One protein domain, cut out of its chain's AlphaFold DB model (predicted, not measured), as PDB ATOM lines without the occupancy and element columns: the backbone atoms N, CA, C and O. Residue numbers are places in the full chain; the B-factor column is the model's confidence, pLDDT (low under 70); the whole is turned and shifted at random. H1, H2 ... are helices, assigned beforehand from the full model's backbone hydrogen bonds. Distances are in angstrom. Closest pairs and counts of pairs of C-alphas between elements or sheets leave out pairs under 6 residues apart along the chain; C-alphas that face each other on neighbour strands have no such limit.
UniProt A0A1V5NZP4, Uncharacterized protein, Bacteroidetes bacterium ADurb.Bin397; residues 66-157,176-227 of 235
ATOM      1  N   PRO A  66      -6.427  30.224 -12.709       76.31
ATOM      2  CA  PRO A  66      -7.615  29.386 -12.751       76.31
ATOM      3  C   PRO A  66      -7.407  28.145 -13.616       76.31
ATOM      4  O   PRO A  66      -6.768  28.206 -14.676       76.31
ATOM      5  N   LEU A  67      -7.983  27.021 -13.181       80.50
ATOM      6  CA  LEU A  67      -7.853  25.740 -13.878       80.50
ATOM      7  C   LEU A  67      -8.280  25.852 -15.347       80.50
ATOM      8  O   LEU A  67      -7.619  25.294 -16.214       80.50
ATOM      9  N   GLU A  68      -9.327  26.627 -15.633       80.81
ATOM     10  CA  GLU A  68      -9.816  26.870 -16.994       80.81
ATOM     11  C   GLU A  68      -8.764  27.536 -17.889       80.81
ATOM     12  O   GLU A  68      -8.524  27.072 -19.002       80.81
ATOM     13  N   ARG A  69      -8.081  28.581 -17.398       86.62
ATOM     14  CA  ARG A  69      -6.995  29.242 -18.146       86.62
ATOM     15  C   ARG A  69      -5.833  28.292 -18.369       86.62
ATOM     16  O   ARG A  69      -5.297  28.219 -19.467       86.62
ATOM     17  N   THR A  70      -5.484  27.532 -17.337       85.31
ATOM     18  CA  THR A  70      -4.415  26.532 -17.409       85.31
ATOM     19  C   THR A  70      -4.729  25.467 -18.461       85.31
ATOM     20  O   THR A  70      -3.881  25.167 -19.297       85.31
ATOM     21  N   ALA A  71      -5.962  24.956 -18.482       86.94
ATOM     22  CA  ALA A  71      -6.424  23.997 -19.479       86.94
ATOM     23  C   ALA A  71      -6.371  24.585 -20.899       86.94
ATOM     24  O   ALA A  71      -5.807  23.963 -21.796       86.94
ATOM     25  N   LYS A  72      -6.843  25.824 -21.096       90.25
ATOM     26  CA  LYS A  72      -6.754  26.516 -22.395       90.25
ATOM     27  C   LYS A  72      -5.314  26.726 -22.854       90.25
ATOM     28  O   LYS A  72      -5.004  26.501 -24.021       90.25
ATOM     29  N   ALA A  73      -4.420  27.115 -21.948       89.44
ATOM     30  CA  ALA A  73      -3.001  27.241 -22.258       89.44
ATOM     31  C   ALA A  73      -2.392  25.891 -22.673       89.44
ATOM     32  O   ALA A  73      -1.618  25.846 -23.627       89.44
ATOM     33  N   MET A  74      -2.761  24.792 -22.005       89.81
ATOM     34  CA  MET A  74      -2.326  23.439 -22.370       89.81
ATOM     35  C   MET A  74      -2.834  23.011 -23.749       89.81
ATOM     36  O   MET A  74      -2.046  22.489 -24.540       89.81
ATOM     37  N   ASP A  75      -4.098  23.288 -24.078       92.19
ATOM     38  CA  ASP A  75      -4.656  23.021 -25.409       92.19
ATOM     39  C   ASP A  75      -3.869  23.765 -26.497       92.19
ATOM     40  O   ASP A  75      -3.505  23.188 -27.525       92.19
ATOM     41  N   ILE A  76      -3.548  25.041 -26.256       92.00
ATOM     42  CA  ILE A  76      -2.768  25.859 -27.190       92.00
ATOM     43  C   ILE A  76      -1.335  25.344 -27.312       92.00
ATOM     44  O   ILE A  76      -0.840  25.225 -28.429       92.00
ATOM     45  N   MET A  77      -0.684  24.958 -26.212       89.69
ATOM     46  CA  MET A  77       0.647  24.340 -26.264       89.69
ATOM     47  C   MET A  77       0.638  23.029 -27.056       89.69
ATOM     48  O   MET A  77       1.548  22.783 -27.847       89.69
ATOM     49  N   MET A  78      -0.407  22.206 -26.914       90.50
ATOM     50  CA  MET A  78      -0.573  21.009 -27.737       90.50
ATOM     51  C   MET A  78      -0.714  21.376 -29.223       90.50
ATOM     52  O   MET A  78      -0.071  20.750 -30.066       90.50
ATOM     53  N   MET A  79      -1.512  22.388 -29.568       92.38
ATOM     54  CA  MET A  79      -1.629  22.871 -30.952       92.38
ATOM     55  C   MET A  79      -0.295  23.406 -31.486       92.38
ATOM     56  O   MET A  79       0.098  23.086 -32.607       92.38
ATOM     57  N   MET A  80       0.456  24.144 -30.663       89.12
ATOM     58  CA  MET A  80       1.786  24.641 -31.017       89.12
ATOM     59  C   MET A  80       2.755  23.492 -31.291       89.12
ATOM     60  O   MET A  80       3.470  23.543 -32.284       89.12
ATOM     61  N   SER A  81       2.722  22.426 -30.484       87.56
ATOM     62  CA  SER A  81       3.557  21.234 -30.701       87.56
ATOM     63  C   SER A  81       3.256  20.514 -32.022       87.56
ATOM     64  O   SER A  81       4.130  19.874 -32.595       87.56
ATOM     65  N   LYS A  82       2.022  20.643 -32.527       88.62
ATOM     66  CA  LYS A  82       1.599  20.111 -33.830       88.62
ATOM     67  C   LYS A  82       1.873  21.082 -34.986       88.62
ATOM     68  O   LYS A  82       1.763  20.685 -36.142       88.62
ATOM     69  N   GLY A  83       2.180  22.347 -34.691       89.31
ATOM     70  CA  GLY A  83       2.323  23.416 -35.682       89.31
ATOM     71  C   GLY A  83       1.032  23.752 -36.438       89.31
ATOM     72  O   GLY A  83       1.099  24.334 -37.522       89.31
ATOM     73  N   LEU A  84      -0.124  23.368 -35.887       91.19
ATOM     74  CA  LEU A  84      -1.447  23.520 -36.490       91.19
ATOM     75  C   LEU A  84      -2.458  23.950 -35.431       91.19
ATOM     76  O   LEU A  84      -2.549  23.353 -34.356       91.19
ATOM     77  N   SER A  85      -3.256  24.955 -35.762       92.06
ATOM     78  CA  SER A  85      -4.447  25.308 -34.997       92.06
ATOM     79  C   SER A  85      -5.541  24.243 -35.117       92.06
ATOM     80  O   SER A  85      -5.520  23.378 -36.001       92.06
ATOM     81  N   GLY A  86      -6.525  24.305 -34.216       89.81
ATOM     82  CA  GLY A  86      -7.695  23.430 -34.265       89.81
ATOM     83  C   GLY A  86      -8.473  23.582 -35.573       89.81
ATOM     84  O   GLY A  86      -8.829  22.580 -36.185       89.81
ATOM     85  N   GLU A  87      -8.657  24.819 -36.045       90.56
ATOM     86  CA  GLU A  87      -9.338  25.108 -37.312       90.56
ATOM     87  C   GLU A  87      -8.574  24.540 -38.516       90.56
ATOM     88  O   GLU A  87      -9.164  23.865 -39.354       90.56
ATOM     89  N   GLU A  88      -7.254  24.745 -38.595       91.00
ATOM     90  CA  GLU A  88      -6.446  24.168 -39.677       91.00
ATOM     91  C   GLU A  88      -6.483  22.639 -39.657       91.00
ATOM     92  O   GLU A  88      -6.623  22.016 -40.707       91.00
ATOM     93  N   THR A  89      -6.404  22.035 -38.469       91.81
ATOM     94  CA  THR A  89      -6.484  20.578 -38.313       91.81
ATOM     95  C   THR A  89      -7.818  20.048 -38.833       91.81
ATOM     96  O   THR A  89      -7.827  19.103 -39.621       91.81
ATOM     97  N   LEU A  90      -8.933  20.671 -38.440       92.44
ATOM     98  CA  LEU A  90     -10.270  20.295 -38.903       92.44
ATOM     99  C   LEU A  90     -10.404  20.464 -40.417       92.44
ATOM    100  O   LEU A  90     -10.765  19.510 -41.096       92.44
ATOM    101  N   ASN A  91      -9.990  21.609 -40.964       91.00
ATOM    102  CA  ASN A  91     -10.031  21.869 -42.404       91.00
ATOM    103  C   ASN A  91      -9.238  20.826 -43.211       91.00
ATOM    104  O   ASN A  91      -9.659  20.419 -44.295       91.00
ATOM    105  N   MET A  92      -8.089  20.372 -42.699       91.38
ATOM    106  CA  MET A  92      -7.301  19.320 -43.348       91.38
ATOM    107  C   MET A  92      -7.979  17.949 -43.259       91.38
ATOM    108  O   MET A  92      -7.996  17.221 -44.251       91.38
ATOM    109  N   VAL A  93      -8.556  17.596 -42.107       92.94
ATOM    110  CA  VAL A  93      -9.294  16.335 -41.915       92.94
ATOM    111  C   VAL A  93     -10.554  16.287 -42.782       92.94
ATOM    112  O   VAL A  93     -10.830  15.261 -43.410       92.94
ATOM    113  N   ASP A  94     -11.279  17.396 -42.881       92.25
ATOM    114  CA  ASP A  94     -12.456  17.526 -43.737       92.25
ATOM    115  C   ASP A  94     -12.066  17.375 -45.210       92.25
ATOM    116  O   ASP A  94     -12.664  16.575 -45.930       92.25
ATOM    117  N   ALA A  95     -10.987  18.034 -45.648       89.75
ATOM    118  CA  ALA A  95     -10.472  17.878 -47.005       89.75
ATOM    119  C   ALA A  95     -10.040  16.431 -47.306       89.75
ATOM    120  O   ALA A  95     -10.329  15.917 -48.388       89.75
ATOM    121  N   ILE A  96      -9.394  15.738 -46.361       91.25
ATOM    122  CA  ILE A  96      -9.066  14.308 -46.497       91.25
ATOM    123  C   ILE A  96     -10.346  13.481 -46.658       91.25
ATOM    124  O   ILE A  96     -10.416  12.628 -47.546       91.25
ATOM    125  N   SER A  97     -11.360  13.750 -45.839       90.56
ATOM    126  CA  SER A  97     -12.644  13.044 -45.867       90.56
ATOM    127  C   SER A  97     -13.372  13.244 -47.200       90.56
ATOM    128  O   SER A  97     -13.872  12.281 -47.785       90.56
ATOM    129  N   GLU A  98     -13.358  14.465 -47.742       88.69
ATOM    130  CA  GLU A  98     -13.893  14.766 -49.072       88.69
ATOM    131  C   GLU A  98     -13.150  13.996 -50.176       88.69
ATOM    132  O   GLU A  98     -13.785  13.380 -51.038       88.69
ATOM    133  N   GLN A  99     -11.811  13.975 -50.155       86.12
ATOM    134  CA  GLN A  99     -11.024  13.222 -51.139       86.12
ATOM    135  C   GLN A  99     -11.278  11.714 -51.037       86.12
ATOM    136  O   GLN A  99     -11.400  11.038 -52.061       86.12
ATOM    137  N   LEU A 100     -11.409  11.181 -49.822       88.88
ATOM    138  CA  LEU A 100     -11.694   9.769 -49.593       88.88
ATOM    139  C   LEU A 100     -13.065   9.376 -50.162       88.88
ATOM    140  O   LEU A 100     -13.187   8.354 -50.840       88.88
ATOM    141  N   ALA A 101     -14.081  10.224 -49.979       87.19
ATOM    142  CA  ALA A 101     -15.399  10.021 -50.576       87.19
ATOM    143  C   ALA A 101     -15.347  10.001 -52.117       87.19
ATOM    144  O   ALA A 101     -16.016   9.182 -52.750       87.19
ATOM    145  N   LEU A 102     -14.527  10.857 -52.744       83.50
ATOM    146  CA  LEU A 102     -14.324  10.829 -54.200       83.50
ATOM    147  C   LEU A 102     -13.641   9.541 -54.674       83.50
ATOM    148  O   LEU A 102     -14.016   9.019 -55.727       83.50
ATOM    149  N   ALA A 103     -12.658   9.047 -53.916       85.00
ATOM    150  CA  ALA A 103     -11.945   7.812 -54.227       85.00
ATOM    151  C   ALA A 103     -12.897   6.606 -54.211       85.00
ATOM    152  O   ALA A 103     -12.940   5.842 -55.176       85.00
ATOM    153  N   PHE A 104     -13.730   6.483 -53.171       86.12
ATOM    154  CA  PHE A 104     -14.731   5.414 -53.082       86.12
ATOM    155  C   PHE A 104     -15.838   5.527 -54.136       86.12
ATOM    156  O   PHE A 104     -16.366   4.512 -54.579       86.12
ATOM    157  N   ALA A 105     -16.146   6.737 -54.606       83.94
ATOM    158  CA  ALA A 105     -17.074   6.949 -55.717       83.94
ATOM    159  C   ALA A 105     -16.502   6.548 -57.097       83.94
ATOM    160  O   ALA A 105     -17.157   6.781 -58.118       83.94
ATOM    161  N   GLY A 106     -15.286   5.987 -57.155       73.19
ATOM    162  CA  GLY A 106     -14.654   5.502 -58.384       73.19
ATOM    163  C   GLY A 106     -14.242   6.612 -59.352       73.19
ATOM    164  O   GLY A 106     -14.050   6.358 -60.542       73.19
ATOM    165  N   LYS A 107     -14.128   7.861 -58.880       67.62
ATOM    166  CA  LYS A 107     -13.668   8.964 -59.726       67.62
ATOM    167  C   LYS A 107     -12.162   8.830 -59.944       67.62
ATOM    168  O   LYS A 107     -11.417   8.725 -58.973       67.62
ATOM    169  N   LYS A 108     -11.704   8.893 -61.205       58.69
ATOM    170  CA  LYS A 108     -10.277   8.987 -61.601       58.69
ATOM    171  C   LYS A 108      -9.675  10.353 -61.241       58.69
ATOM    172  O   LYS A 108      -9.016  11.007 -62.044       58.69
ATOM    173  N   ASN A 109      -9.933  10.801 -60.027       65.06
ATOM    174  CA  ASN A 109      -9.335  11.990 -59.472       65.06
ATOM    175  C   ASN A 109      -8.101  11.504 -58.713       65.06
ATOM    176  O   ASN A 109      -8.120  10.407 -58.155       65.06
ATOM    177  N   ASN A 110      -7.033  12.296 -58.681       80.69
ATOM    178  CA  ASN A 110      -5.802  12.008 -57.937       80.69
ATOM    179  C   ASN A 110      -6.027  12.014 -56.403       80.69
ATOM    180  O   ASN A 110      -5.209  12.524 -55.651       80.69
ATOM    181  N   ALA A 111      -7.145  11.470 -55.919       84.38
ATOM    182  CA  ALA A 111      -7.636  11.541 -54.553       84.38
ATOM    183  C   ALA A 111      -6.638  10.946 -53.559       84.38
ATOM    184  O   ALA A 111      -6.295  11.606 -52.587       84.38
ATOM    185  N   PHE A 112      -6.087   9.758 -53.834       85.94
ATOM    186  CA  PHE A 112      -5.053   9.167 -52.976       85.94
ATOM    187  C   PHE A 112      -3.761   9.996 -52.943       85.94
ATOM    188  O   PHE A 112      -3.135  10.104 -51.892       85.94
ATOM    189  N   VAL A 113      -3.392  10.636 -54.060       87.38
ATOM    190  CA  VAL A 113      -2.239  11.553 -54.111       87.38
ATOM    191  C   VAL A 113      -2.519  12.801 -53.270       87.38
ATOM    192  O   VAL A 113      -1.671  13.203 -52.480       87.38
ATOM    193  N   ASN A 114      -3.721  13.372 -53.375       87.56
ATOM    194  CA  ASN A 114      -4.142  14.537 -52.596       87.56
ATOM    195  C   ASN A 114      -4.211  14.228 -51.093       87.56
ATOM    196  O   ASN A 114      -3.748  15.030 -50.288       87.56
ATOM    197  N   ILE A 115      -4.726  13.053 -50.710       90.06
ATOM    198  CA  ILE A 115      -4.722  12.577 -49.318       90.06
ATOM    199  C   ILE A 115      -3.281  12.447 -48.818       90.06
ATOM    200  O   ILE A 115      -2.953  12.974 -47.756       90.06
ATOM    201  N   GLY A 116      -2.403  11.800 -49.593       90.50
ATOM    202  CA  GLY A 116      -0.986  11.668 -49.247       90.50
ATOM    203  C   GLY A 116      -0.296  13.024 -49.077       90.50
ATOM    204  O   GLY A 116       0.461  13.215 -48.128       90.50
ATOM    205  N   ALA A 117      -0.606  13.991 -49.943       90.31
ATOM    206  CA  ALA A 117      -0.088  15.350 -49.842       90.31
ATOM    207  C   ALA A 117      -0.586  16.070 -48.577       90.31
ATOM    208  O   ALA A 117       0.217  16.700 -47.892       90.31
ATOM    209  N   LEU A 118      -1.877  15.958 -48.236       91.12
ATOM    210  CA  LEU A 118      -2.452  16.550 -47.020       91.12
ATOM    211  C   LEU A 118      -1.818  15.959 -45.753       91.12
ATOM    212  O   LEU A 118      -1.382  16.711 -44.885       91.12
ATOM    213  N   LEU A 119      -1.680  14.633 -45.674       92.19
ATOM    214  CA  LEU A 119      -1.035  13.959 -44.540       92.19
ATOM    215  C   LEU A 119       0.445  14.336 -44.405       92.19
ATOM    216  O   LEU A 119       0.933  14.582 -43.298       92.19
ATOM    217  N   LYS A 120       1.159  14.433 -45.533       91.44
ATOM    218  CA  LYS A 120       2.541  14.921 -45.547       91.44
ATOM    219  C   LYS A 120       2.611  16.355 -45.027       91.44
ATOM    220  O   LYS A 120       3.414  16.629 -44.147       91.44
ATOM    221  N   ALA A 121       1.726  17.236 -45.490       89.00
ATOM    222  CA  ALA A 121       1.667  18.614 -45.018       89.00
ATOM    223  C   ALA A 121       1.373  18.708 -43.511       89.00
ATOM    224  O   ALA A 121       1.998  19.523 -42.838       89.00
ATOM    225  N   MET A 122       0.491  17.863 -42.957       90.62
ATOM    226  CA  MET A 122       0.257  17.800 -41.503       90.62
ATOM    227  C   MET A 122       1.519  17.390 -40.738       90.62
ATOM    228  O   MET A 122       1.812  17.943 -39.685       90.62
ATOM    229  N   THR A 123       2.282  16.441 -41.281       89.44
ATOM    230  CA  THR A 123       3.519  15.953 -40.655       89.44
ATOM    231  C   THR A 123       4.633  16.997 -40.730       89.44
ATOM    232  O   THR A 123       5.315  17.256 -39.742       89.44
ATOM    233  N   ASP A 124       4.787  17.653 -41.881       88.19
ATOM    234  CA  ASP A 124       5.817  18.671 -42.107       88.19
ATOM    235  C   ASP A 124       5.604  19.907 -41.209       88.19
ATOM    236  O   ASP A 124       6.563  20.598 -40.861       88.19
ATOM    237  N   ARG A 125       4.360  20.172 -40.780       84.50
ATOM    238  CA  ARG A 125       4.005  21.299 -39.898       84.50
ATOM    239  C   ARG A 125       4.543  21.181 -38.483       84.50
ATOM    240  O   ARG A 125       4.817  22.214 -37.885       84.50
ATOM    241  N   VAL A 126       4.794  19.970 -37.990       83.94
ATOM    242  CA  VAL A 126       5.462  19.758 -36.694       83.94
ATOM    243  C   VAL A 126       6.858  20.395 -36.684       83.94
ATOM    244  O   VAL A 126       7.319  20.873 -35.654       83.94
ATOM    245  N   ASN A 127       7.508  20.479 -37.849       82.00
ATOM    246  CA  ASN A 127       8.814  21.121 -38.007       82.00
ATOM    247  C   ASN A 127       8.714  22.635 -38.260       82.00
ATOM    248  O   ASN A 127       9.729  23.285 -38.519       82.00
ATOM    249  N   MET A 128       7.511  23.220 -38.239       77.25
ATOM    250  CA  MET A 128       7.350  24.663 -38.340       77.25
ATOM    251  C   MET A 128       7.825  25.291 -37.024       77.25
ATOM    252  O   MET A 128       7.207  25.063 -35.988       77.25
ATOM    253  N   PRO A 129       8.871  26.131 -37.042       67.62
ATOM    254  CA  PRO A 129       9.431  26.677 -35.807       67.62
ATOM    255  C   PRO A 129       8.478  27.659 -35.115       67.62
ATOM    256  O   PRO A 129       8.645  27.959 -33.938       67.62
ATOM    257  N   PHE A 130       7.507  28.208 -35.856       77.88
ATOM    258  CA  PHE A 130       6.755  29.364 -35.400       77.88
ATOM    259  C   PHE A 130       5.362  29.481 -36.032       77.88
ATOM    260  O   PHE A 130       5.235  29.804 -37.215       77.88
ATOM    261  N   HIS A 131       4.308  29.286 -35.236       89.31
ATOM    262  CA  HIS A 131       2.925  29.555 -35.634       89.31
ATOM    263  C   HIS A 131       2.402  30.823 -34.937       89.31
ATOM    264  O   HIS A 131       1.898  30.771 -33.813       89.31
ATOM    265  N   ILE A 132       2.444  31.966 -35.628       87.50
ATOM    266  CA  ILE A 132       2.152  33.283 -35.034       87.50
ATOM    267  C   ILE A 132       0.738  33.394 -34.438       87.50
ATOM    268  O   ILE A 132       0.556  33.999 -33.387       87.50
ATOM    269  N   GLY A 133      -0.266  32.765 -35.064       90.19
ATOM    270  CA  GLY A 133      -1.642  32.755 -34.552       90.19
ATOM    271  C   GLY A 133      -1.740  32.169 -33.141       90.19
ATOM    272  O   GLY A 133      -2.150  32.866 -32.221       90.19
ATOM    273  N   LEU A 134      -1.280  30.926 -32.968       91.56
ATOM    274  CA  LEU A 134      -1.224  30.230 -31.680       91.56
ATOM    275  C   LEU A 134      -0.377  30.951 -30.623       91.56
ATOM    276  O   LEU A 134      -0.696  30.869 -29.442       91.56
ATOM    277  N   MET A 135       0.654  31.700 -31.022       87.88
ATOM    278  CA  MET A 135       1.406  32.541 -30.083       87.88
ATOM    279  C   MET A 135       0.543  33.663 -29.502       87.88
ATOM    280  O   MET A 135       0.567  33.882 -28.292       87.88
ATOM    281  N   TYR A 136      -0.252  34.350 -30.330       90.00
ATOM    282  CA  TYR A 136      -1.188  35.359 -29.825       90.00
ATOM    283  C   TYR A 136      -2.246  34.748 -28.910       90.00
ATOM    284  O   TYR A 136      -2.544  35.332 -27.872       90.00
ATOM    285  N   GLU A 137      -2.773  33.574 -29.270       92.69
ATOM    286  CA  GLU A 137      -3.703  32.814 -28.426       92.69
ATOM    287  C   GLU A 137      -3.064  32.522 -27.062       92.69
ATOM    288  O   GLU A 137      -3.640  32.833 -26.023       92.69
ATOM    289  N   PHE A 138      -1.839  31.992 -27.048       90.06
ATOM    290  CA  PHE A 138      -1.147  31.629 -25.814       90.06
ATOM    291  C   PHE A 138      -0.913  32.840 -24.905       90.06
ATOM    292  O   PHE A 138      -1.222  32.791 -23.715       90.06
ATOM    293  N   ILE A 139      -0.427  33.953 -25.462       87.12
ATOM    294  CA  ILE A 139      -0.217  35.196 -24.706       87.12
ATOM    295  C   ILE A 139      -1.555  35.715 -24.160       87.12
ATOM    296  O   ILE A 139      -1.638  36.097 -22.995       87.12
ATOM    297  N   ALA A 140      -2.618  35.698 -24.970       90.69
ATOM    298  CA  ALA A 140      -3.935  36.192 -24.571       90.69
ATOM    299  C   ALA A 140      -4.547  35.415 -23.401       90.69
ATOM    300  O   ALA A 140      -5.219  36.031 -22.574       90.69
ATOM    301  N   VAL A 141      -4.272  34.113 -23.260       90.56
ATOM    302  CA  VAL A 141      -4.737  33.338 -22.095       90.56
ATOM    303  C   VAL A 141      -4.155  33.882 -20.786       90.56
ATOM    304  O   VAL A 141      -4.879  33.999 -19.789       90.56
ATOM    305  N   TRP A 142      -2.866  34.234 -20.795       86.69
ATOM    306  CA  TRP A 142      -2.116  34.639 -19.602       86.69
ATOM    307  C   TRP A 142      -2.249  36.120 -19.249       86.69
ATOM    308  O   TRP A 142      -2.085  36.484 -18.085       86.69
ATOM    309  N   LYS A 143      -2.580  36.972 -20.223       88.00
ATOM    310  CA  LYS A 143      -2.832  38.395 -19.982       88.00
ATOM    311  C   LYS A 143      -4.306  38.628 -19.656       88.00
ATOM    312  O   LYS A 143      -5.177  38.330 -20.472       88.00
ATOM    313  N   VAL A 144      -4.580  39.209 -18.493       89.62
ATOM    314  CA  VAL A 144      -5.932  39.584 -18.062       89.62
ATOM    315  C   VAL A 144      -6.167  41.058 -18.360       89.62
ATOM    316  O   VAL A 144      -5.383  41.898 -17.922       89.62
ATOM    317  N   ARG A 145      -7.204  41.384 -19.130       90.69
ATOM    318  CA  ARG A 145      -7.529  42.779 -19.472       90.69
ATOM    319  C   ARG A 145      -8.283  43.454 -18.320       90.69
ATOM    320  O   ARG A 145      -8.943  42.782 -17.541       90.69
ATOM    321  N   GLU A 146      -8.191  44.774 -18.199       88.88
ATOM    322  CA  GLU A 146      -8.829  45.552 -17.115       88.88
ATOM    323  C   GLU A 146     -10.351  45.353 -16.958       88.88
ATOM    324  O   GLU A 146     -10.896  45.631 -15.897       88.88
ATOM    325  N   ASP A 147     -11.042  44.898 -18.003       88.62
ATOM    326  CA  ASP A 147     -12.484  44.619 -18.040       88.62
ATOM    327  C   ASP A 147     -12.808  43.113 -17.941       88.62
ATOM    328  O   ASP A 147     -13.952  42.703 -18.133       88.62
ATOM    329  N   GLU A 148     -11.808  42.277 -17.661       85.81
ATOM    330  CA  GLU A 148     -11.916  40.825 -17.565       85.81
ATOM    331  C   GLU A 148     -11.891  40.381 -16.101       85.81
ATOM    332  O   GLU A 148     -11.036  40.800 -15.323       85.81
ATOM    333  N   LEU A 149     -12.786  39.463 -15.729       82.12
ATOM    334  CA  LEU A 149     -12.700  38.789 -14.435       82.12
ATOM    335  C   LEU A 149     -11.526  37.795 -14.462       82.12
ATOM    336  O   LEU A 149     -11.567  36.833 -15.233       82.12
ATOM    337  N   PRO A 150     -10.491  37.945 -13.614       81.81
ATOM    338  CA  PRO A 150      -9.294  37.105 -13.706       81.81
ATOM    339  C   PRO A 150      -9.582  35.613 -13.511       81.81
ATOM    340  O   PRO A 150      -8.935  34.777 -14.141       81.81
ATOM    341  N   HIS A 151     -10.587  35.278 -12.698       75.81
ATOM    342  CA  HIS A 151     -10.959  33.904 -12.372       75.81
ATOM    343  C   HIS A 151     -11.872  33.214 -13.401       75.81
ATOM    344  O   HIS A 151     -12.068  32.006 -13.303       75.81
ATOM    345  N   VAL A 152     -12.397  33.948 -14.388       79.62
ATOM    346  CA  VAL A 152     -13.296  33.424 -15.431       79.62
ATOM    347  C   VAL A 152     -12.616  33.541 -16.788       79.62
ATOM    348  O   VAL A 152     -12.062  34.589 -17.119       79.62
ATOM    349  N   PHE A 153     -12.668  32.486 -17.600       84.19
ATOM    350  CA  PHE A 153     -12.221  32.573 -18.987       84.19
ATOM    351  C   PHE A 153     -13.380  32.973 -19.911       84.19
ATOM    352  O   PHE A 153     -14.300  32.193 -20.143       84.19
ATOM    353  N   SER A 154     -13.329  34.186 -20.468       88.12
ATOM    354  CA  SER A 154     -14.286  34.645 -21.482       88.12
ATOM    355  C   SER A 154     -13.704  34.479 -22.884       88.12
ATOM    356  O   SER A 154     -12.734  35.149 -23.242       88.12
ATOM    357  N   GLN A 155     -14.329  33.617 -23.693       89.50
ATOM    358  CA  GLN A 155     -13.938  33.400 -25.090       89.50
ATOM    359  C   GLN A 155     -14.053  34.689 -25.922       89.50
ATOM    360  O   GLN A 155     -13.189  34.967 -26.748       89.50
ATOM    361  N   GLU A 156     -15.068  35.514 -25.662       92.38
ATOM    362  CA  GLU A 156     -15.269  36.776 -26.377       92.38
ATOM    363  C   GLU A 156     -14.138  37.775 -26.092       92.38
ATOM    364  O   GLU A 156     -13.533  38.321 -27.017       92.38
ATOM    365  N   ILE A 157     -13.799  37.988 -24.812       91.56
ATOM    366  CA  ILE A 157     -12.682  38.868 -24.437       91.56
ATOM    367  C   ILE A 157     -11.381  38.310 -25.010       91.56
ATOM    368  O   ILE A 157     -10.567  39.064 -25.537       91.56
ATOM    369  N   PHE A 176       5.545  45.031 -28.963       61.97
ATOM    370  CA  PHE A 176       4.669  44.440 -27.932       61.97
ATOM    371  C   PHE A 176       5.166  43.063 -27.475       61.97
ATOM    372  O   PHE A 176       5.227  42.790 -26.276       61.97
ATOM    373  N   PHE A 177       5.592  42.228 -28.426       57.50
ATOM    374  CA  PHE A 177       6.052  40.868 -28.162       57.50
ATOM    375  C   PHE A 177       7.238  40.815 -27.182       57.50
ATOM    376  O   PHE A 177       7.342  39.877 -26.403       57.50
ATOM    377  N   PHE A 178       8.087  41.846 -27.146       59.12
ATOM    378  CA  PHE A 178       9.256  41.912 -26.262       59.12
ATOM    379  C   PHE A 178       9.040  42.741 -24.991       59.12
ATOM    380  O   PHE A 178       9.891  42.744 -24.103       59.12
ATOM    381  N   GLN A 179       7.901  43.426 -24.876       60.44
ATOM    382  CA  GLN A 179       7.479  44.080 -23.632       60.44
ATOM    383  C   GLN A 179       6.845  43.086 -22.650       60.44
ATOM    384  O   GLN A 179       6.769  43.353 -21.453       60.44
ATOM    385  N   VAL A 180       6.430  41.920 -23.150       64.75
ATOM    386  CA  VAL A 180       5.971  40.766 -22.374       64.75
ATOM    387  C   VAL A 180       7.188  40.105 -21.703       64.75
ATOM    388  O   VAL A 180       8.027  39.542 -22.410       64.75
ATOM    389  N   PRO A 181       7.335  40.152 -20.363       61.84
ATOM    390  CA  PRO A 181       8.545  39.669 -19.685       61.84
ATOM    391  C   PRO A 181       8.867  38.192 -19.944       61.84
ATOM    392  O   PRO A 181      10.033  37.818 -20.024       61.84
ATOM    393  N   GLU A 182       7.843  37.370 -20.151       62.88
ATOM    394  CA  GLU A 182       7.948  35.937 -20.445       62.88
ATOM    395  C   GLU A 182       8.636  35.688 -21.798       62.88
ATOM    396  O   GLU A 182       9.333  34.696 -21.992       62.88
ATOM    397  N   LEU A 183       8.465  36.623 -22.733       63.47
ATOM    398  CA  LEU A 183       9.028  36.582 -24.080       63.47
ATOM    399  C   LEU A 183      10.296  37.425 -24.204       63.47
ATOM    400  O   LEU A 183      11.032  37.299 -25.182       63.47
ATOM    401  N   ARG A 184      10.606  38.238 -23.191       64.06
ATOM    402  CA  ARG A 184      11.865  38.972 -23.102       64.06
ATOM    403  C   ARG A 184      13.056  38.021 -23.054       64.06
ATOM    404  O   ARG A 184      14.007  38.235 -23.793       64.06
ATOM    405  N   MET A 185      12.978  36.937 -22.280       60.94
ATOM    406  CA  MET A 185      14.027  35.909 -22.282       60.94
ATOM    407  C   MET A 185      14.178  35.253 -23.656       60.94
ATOM    408  O   MET A 185      15.296  35.008 -24.096       60.94
ATOM    409  N   VAL A 186      13.064  35.002 -24.350       63.25
ATOM    410  CA  VAL A 186      13.079  34.460 -25.715       63.25
ATOM    411  C   VAL A 186      13.777  35.436 -26.662       63.25
ATOM    412  O   VAL A 186      14.619  35.013 -27.443       63.25
ATOM    413  N   ASN A 187      13.521  36.740 -26.540       64.75
ATOM    414  CA  ASN A 187      14.242  37.760 -27.302       64.75
ATOM    415  C   ASN A 187      15.737  37.796 -26.993       64.75
ATOM    416  O   ASN A 187      16.562  37.817 -27.898       64.75
ATOM    417  N   GLU A 188      16.079  37.803 -25.705       66.56
ATOM    418  CA  GLU A 188      17.459  37.868 -25.224       66.56
ATOM    419  C   GLU A 188      18.271  36.659 -25.711       66.56
ATOM    420  O   GLU A 188      19.444  36.810 -26.036       66.56
ATOM    421  N   HIS A 189      17.642  35.483 -25.835       67.25
ATOM    422  CA  HIS A 189      18.281  34.277 -26.372       67.25
ATOM    423  C   HIS A 189      18.291  34.226 -27.904       67.25
ATOM    424  O   HIS A 189      19.245  33.712 -28.483       67.25
ATOM    425  N   LEU A 190      17.248  34.731 -28.570       68.25
ATOM    426  CA  LEU A 190      17.193  34.779 -30.034       68.25
ATOM    427  C   LEU A 190      18.097  35.872 -30.613       68.25
ATOM    428  O   LEU A 190      18.493  35.765 -31.770       68.25
ATOM    429  N   GLY A 191      18.396  36.925 -29.843       69.12
ATOM    430  CA  GLY A 191      19.122  38.102 -30.324       69.12
ATOM    431  C   GLY A 191      18.412  38.805 -31.483       69.12
ATOM    432  O   GLY A 191      19.065  39.476 -32.277       69.12
ATOM    433  N   SER A 192      17.096  38.608 -31.614       72.69
ATOM    434  CA  SER A 192      16.348  39.008 -32.799       72.69
ATOM    435  C   SER A 192      16.032  40.499 -32.763       72.69
ATOM    436  O   SER A 192      15.492  41.038 -31.798       72.69
ATOM    437  N   THR A 193      16.353  41.184 -33.850       78.75
ATOM    438  CA  THR A 193      15.901  42.550 -34.094       78.75
ATOM    439  C   THR A 193      14.397  42.579 -34.377       78.75
ATOM    440  O   THR A 193      13.797  41.593 -34.802       78.75
ATOM    441  N   GLU A 194      13.769  43.745 -34.215       76.38
ATOM    442  CA  GLU A 194      12.362  43.942 -34.594       76.38
ATOM    443  C   GLU A 194      12.089  43.561 -36.052       76.38
ATOM    444  O   GLU A 194      11.061  42.963 -36.367       76.38
ATOM    445  N   ALA A 195      13.026  43.877 -36.946       79.44
ATOM    446  CA  ALA A 195      12.910  43.567 -38.363       79.44
ATOM    447  C   ALA A 195      12.887  42.050 -38.613       79.44
ATOM    448  O   ALA A 195      12.043  41.566 -39.368       79.44
ATOM    449  N   GLU A 196      13.764  41.297 -37.946       80.81
ATOM    450  CA  GLU A 196      13.812  39.833 -38.033       80.81
ATOM    451  C   GLU A 196      12.565  39.191 -37.418       80.81
ATOM    452  O   GLU A 196      11.978  38.285 -38.012       80.81
ATOM    453  N   TRP A 197      12.087  39.706 -36.282       80.06
ATOM    454  CA  TRP A 197      10.827  39.271 -35.683       80.06
ATOM    455  C   TRP A 197       9.646  39.463 -36.640       80.06
ATOM    456  O   TRP A 197       8.852  38.545 -36.876       80.06
ATOM    457  N   MET A 198       9.544  40.648 -37.242       82.56
ATOM    458  CA  MET A 198       8.493  40.950 -38.207       82.56
ATOM    459  C   MET A 198       8.614  40.092 -39.464       82.56
ATOM    460  O   MET A 198       7.593  39.679 -40.021       82.56
ATOM    461  N   GLN A 199       9.831  39.757 -39.892       84.25
ATOM    462  CA  GLN A 199      10.048  38.800 -40.968       84.25
ATOM    463  C   GLN A 199       9.496  37.414 -40.604       84.25
ATOM    464  O   GLN A 199       8.706  36.869 -41.375       84.25
ATOM    465  N   LEU A 200       9.812  36.882 -39.419       82.88
ATOM    466  CA  LEU A 200       9.289  35.594 -38.944       82.88
ATOM    467  C   LEU A 200       7.756  35.587 -38.853       82.88
ATOM    468  O   LEU A 200       7.105  34.637 -39.299       82.88
ATOM    469  N   CYS A 201       7.164  36.670 -38.343       84.88
ATOM    470  CA  CYS A 201       5.712  36.847 -38.300       84.88
ATOM    471  C   CYS A 201       5.095  36.798 -39.702       84.88
ATOM    472  O   CYS A 201       4.123  36.075 -39.935       84.88
ATOM    473  N   ASN A 202       5.675  37.541 -40.645       86.31
ATOM    474  CA  ASN A 202       5.203  37.607 -42.026       86.31
ATOM    475  C   ASN A 202       5.355  36.266 -42.752       86.31
ATOM    476  O   ASN A 202       4.463  35.863 -43.499       86.31
ATOM    477  N   GLU A 203       6.462  35.554 -42.542       87.88
ATOM    478  CA  GLU A 203       6.677  34.217 -43.097       87.88
ATOM    479  C   GLU A 203       5.672  33.203 -42.545       87.88
ATOM    480  O   GLU A 203       5.120  32.405 -43.308       87.88
ATOM    481  N   SER A 204       5.391  33.258 -41.242       88.12
ATOM    482  CA  SER A 204       4.381  32.417 -40.600       88.12
ATOM    483  C   SER A 204       2.988  32.677 -41.181       88.12
ATOM    484  O   SER A 204       2.340  31.743 -41.660       88.12
ATOM    485  N   ASP A 205       2.568  33.944 -41.264       87.94
ATOM    486  CA  ASP A 205       1.268  34.342 -41.826       87.94
ATOM    487  C   ASP A 205       1.129  33.929 -43.302       87.94
ATOM    488  O   ASP A 205       0.096  33.399 -43.718       87.94
ATOM    489  N   ARG A 206       2.195  34.081 -44.100       88.69
ATOM    490  CA  ARG A 206       2.234  33.600 -45.492       88.69
ATOM    491  C   ARG A 206       2.050  32.089 -45.578       88.69
ATOM    492  O   ARG A 206       1.251  31.628 -46.391       88.69
ATOM    493  N   LYS A 207       2.753  31.313 -44.749       86.94
ATOM    494  CA  LYS A 207       2.643  29.845 -44.726       86.94
ATOM    495  C   LYS A 207       1.250  29.378 -44.300       86.94
ATOM    496  O   LYS A 207       0.760  28.396 -44.853       86.94
ATOM    497  N   ILE A 208       0.613  30.049 -43.339       87.62
ATOM    498  CA  ILE A 208      -0.759  29.752 -42.888       87.62
ATOM    499  C   ILE A 208      -1.768  30.042 -44.011       87.62
ATOM    500  O   ILE A 208      -2.577  29.184 -44.374       87.62
ATOM    501  N   LYS A 209      -1.673  31.218 -44.643       88.81
ATOM    502  CA  LYS A 209      -2.542  31.599 -45.770       88.81
ATOM    503  C   LYS A 209      -2.383  30.670 -46.969       88.81
ATOM    504  O   LYS A 209      -3.384  30.249 -47.540       88.81
ATOM    505  N   ALA A 210      -1.146  30.317 -47.322       87.44
ATOM    506  CA  ALA A 210      -0.866  29.397 -48.420       87.44
ATOM    507  C   ALA A 210      -1.486  28.012 -48.182       87.44
ATOM    508  O   ALA A 210      -2.062  27.439 -49.101       87.44
ATOM    509  N   LEU A 211      -1.421  27.497 -46.948       86.44
ATOM    510  CA  LEU A 211      -2.075  26.241 -46.570       86.44
ATOM    511  C   LEU A 211      -3.593  26.337 -46.702       86.44
ATOM    512  O   LEU A 211      -4.205  25.479 -47.329       86.44
ATOM    513  N   THR A 212      -4.183  27.396 -46.150       86.81
ATOM    514  CA  THR A 212      -5.632  27.623 -46.205       86.81
ATOM    515  C   THR A 212      -6.128  27.670 -47.650       86.81
ATOM    516  O   THR A 212      -7.122  27.033 -47.993       86.81
ATOM    517  N   GLU A 213      -5.422  28.397 -48.516       87.94
ATOM    518  CA  GLU A 213      -5.794  28.510 -49.923       87.94
ATOM    519  C   GLU A 213      -5.598  27.190 -50.671       87.94
ATOM    520  O   GLU A 213      -6.476  26.756 -51.416       87.94
ATOM    521  N   TRP A 214      -4.497  26.488 -50.413       85.94
ATOM    522  CA  TRP A 214      -4.260  25.173 -50.993       85.94
ATOM    523  C   TRP A 214      -5.351  24.159 -50.605       85.94
ATOM    524  O   TRP A 214      -5.904  23.496 -51.484       85.94
ATOM    525  N   ILE A 215      -5.766  24.106 -49.334       85.12
ATOM    526  CA  ILE A 215      -6.886  23.261 -48.879       85.12
ATOM    527  C   ILE A 215      -8.179  23.615 -49.626       85.12
ATOM    528  O   ILE A 215      -8.894  22.723 -50.098       85.12
ATOM    529  N   LYS A 216      -8.467  24.911 -49.802       85.31
ATOM    530  CA  LYS A 216      -9.635  25.357 -50.574       85.31
ATOM    531  C   LYS A 216      -9.580  24.856 -52.008       85.31
ATOM    532  O   LYS A 216     -10.574  24.295 -52.453       85.31
ATOM    533  N   THR A 217      -8.444  24.983 -52.703       83.75
ATOM    534  CA  THR A 217      -8.304  24.512 -54.096       83.75
ATOM    535  C   THR A 217      -8.585  23.016 -54.251       83.75
ATOM    536  O   THR A 217      -9.251  22.604 -55.204       83.75
ATOM    537  N   LEU A 218      -8.152  22.197 -53.287       76.00
ATOM    538  CA  LEU A 218      -8.430  20.759 -53.272       76.00
ATOM    539  C   LEU A 218      -9.930  20.470 -53.095       76.00
ATOM    540  O   LEU A 218     -10.473  19.567 -53.741       76.00
ATOM    541  N   SER A 219     -10.604  21.280 -52.281       70.81
ATOM    542  CA  SER A 219     -12.037  21.166 -51.980       70.81
ATOM    543  C   SER A 219     -12.924  21.687 -53.130       70.81
ATOM    544  O   SER A 219     -13.966  21.115 -53.448       70.81
ATOM    545  N   THR A 220     -12.527  22.747 -53.846       68.25
ATOM    546  CA  THR A 220     -13.259  23.228 -55.041       68.25
ATOM    547  C   THR A 220     -13.092  22.304 -56.242       68.25
ATOM    548  O   THR A 220     -14.075  22.056 -56.948       68.25
ATOM    549  N   GLY A 221     -11.904  21.721 -56.445       60.81
ATOM    550  CA  GLY A 221     -11.692  20.683 -57.462       60.81
ATOM    551  C   GLY A 221     -12.577  19.445 -57.238       60.81
ATOM    552  O   GLY A 221     -13.080  18.843 -58.197       60.81
ATOM    553  N   ALA A 222     -12.856  19.113 -55.971       55.81
ATOM    554  CA  ALA A 222     -13.803  18.067 -55.588       55.81
ATOM    555  C   ALA A 222     -15.253  18.394 -56.000       55.81
ATOM    556  O   ALA A 222     -15.951  17.538 -56.557       55.81
ATOM    557  N   LYS A 223     -15.690  19.644 -55.782       55.28
ATOM    558  CA  LYS A 223     -17.059  20.113 -56.066       55.28
ATOM    559  C   LYS A 223     -17.354  20.267 -57.561       55.28
ATOM    560  O   LYS A 223     -18.413  19.833 -58.016       55.28
ATOM    561  N   GLN A 224     -16.422  20.792 -58.361       53.25
ATOM    562  CA  GLN A 224     -16.610  20.896 -59.821       53.25
ATOM    563  C   GLN A 224     -16.764  19.518 -60.484       53.25
ATOM    564  O   GLN A 224     -17.644  19.336 -61.323       53.25
ATOM    565  N   SER A 225     -16.018  18.514 -60.011       50.53
ATOM    566  CA  SER A 225     -16.155  17.118 -60.457       50.53
ATOM    567  C   SER A 225     -17.501  16.469 -60.085       50.53
ATOM    568  O   SER A 225     -17.795  15.357 -60.528       50.53
ATOM    569  N   GLN A 226     -18.298  17.061 -59.186       49.50
ATOM    570  CA  GLN A 226     -19.655  16.598 -58.856       49.50
ATOM    571  C   GLN A 226     -20.733  17.304 -59.693       49.50
ATOM    572  O   GLN A 226     -21.737  16.673 -60.022       49.50
ATOM    573  N   SER A 227     -20.527  18.573 -60.066       43.28
ATOM    574  CA  SER A 227     -21.507  19.371 -60.818       43.28
ATOM    575  C   SER A 227     -21.694  18.899 -62.263       43.28
ATOM    576  O   SER A 227     -22.824  18.856 -62.743       43.28
TER     577      SER A 227
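This is residues 66 to 157 and 176 to 227 of the 235 residues of an uncharacterized protein of Bacteroidetes bacterium ADurb.Bin397 (UniProt A0A1V5NZP4). One long helix, H7, runs most of the length of the model; the hairpin of H2 and H3 lies along its later part, with which it makes a loose three-helix bundle. Toward the other end, H1 and H4 lie side by side, H4 meeting H7 at a steep angle, and the short H5 and H6 make a corner near where H7 begins. The printed part has 144 residues with seven named helices, H1 to H7 in chain order, and no named strand: all helix. It is loose, with a radius of gyration of the C-alphas of 19.0 A, and elongated, spanning 56 by 36 by 22 A.

H7, residues 194 to 227, H2, residues 86 to 104, and H3, residues 111 to 125, form an up and down bundle, each running against the one before it in the chain. H7 touches H2 with residues 212 to 222 alone, the same way at a shallow tilt of 28 degrees; the closest C-alphas, of Ala 95 and Ser 219, are 6.2 A apart. H2 and H3, a hairpin, touch at a shallow tilt of 20 degrees, closest at the C-alphas of Gln 99 and Ala 111, 5.1 A. H3 and H7 are close but not clearly touching; the closest C-alphas, of Asn 114 and Leu 218, are 7.6 A apart. H4, residues 132 to 142, touches H7 at a steep tilt of 67 degrees, with residues 201 to 205 of H7 alone; the closest C-alphas, of Ile 132 and Cys 201, are 6.0 A apart. H1, residues 67 to 82, touches H4, opposite ways at a shallow tilt of 17 degrees, closest at the C-alphas of Ala 73 and Phe 138, 5.9 A. H5, residues 176 to 179, and H6, residues 181 to 190, touch only at the corner, closest at the C-alphas of Phe 178 and Arg 184, 5.0 A. H1 and H7 are apart, as are H6 and H7. Every O i to N i+4 pair is within hydrogen-bond range in H1, H2 and H3, but 6 of 7 in H4, 4 of 6 in H6 and 29 of 30 in H7; H5 is too short for such a pair.

H7 is 49.4 A long, from C-alpha 194 at (12.362, 43.942, -34.594) to C-alpha 227 at (-21.507, 19.371, -60.818). H2 is 27.0 A, H1 22.8 A, H3 21.1 A and H4 16.1 A long; H1 begins at C-alpha 67 (-7.853, 25.740, -13.878). H6 is 14.3 A and H5 5.1 A long.

The C-alphas of Gly 106 and Glu 146, the two farthest apart, are 57.8 A apart. Residues 158 to 175 are not printed, and C-alphas 157 and 176 are 18.6 A apart across the cut. Residues 143 to 157 hold no named element. Mean pLDDT of the printed part is 81.8; it is under 70 at residues 107 to 109, 129, 176 to 191 and 220 to 227.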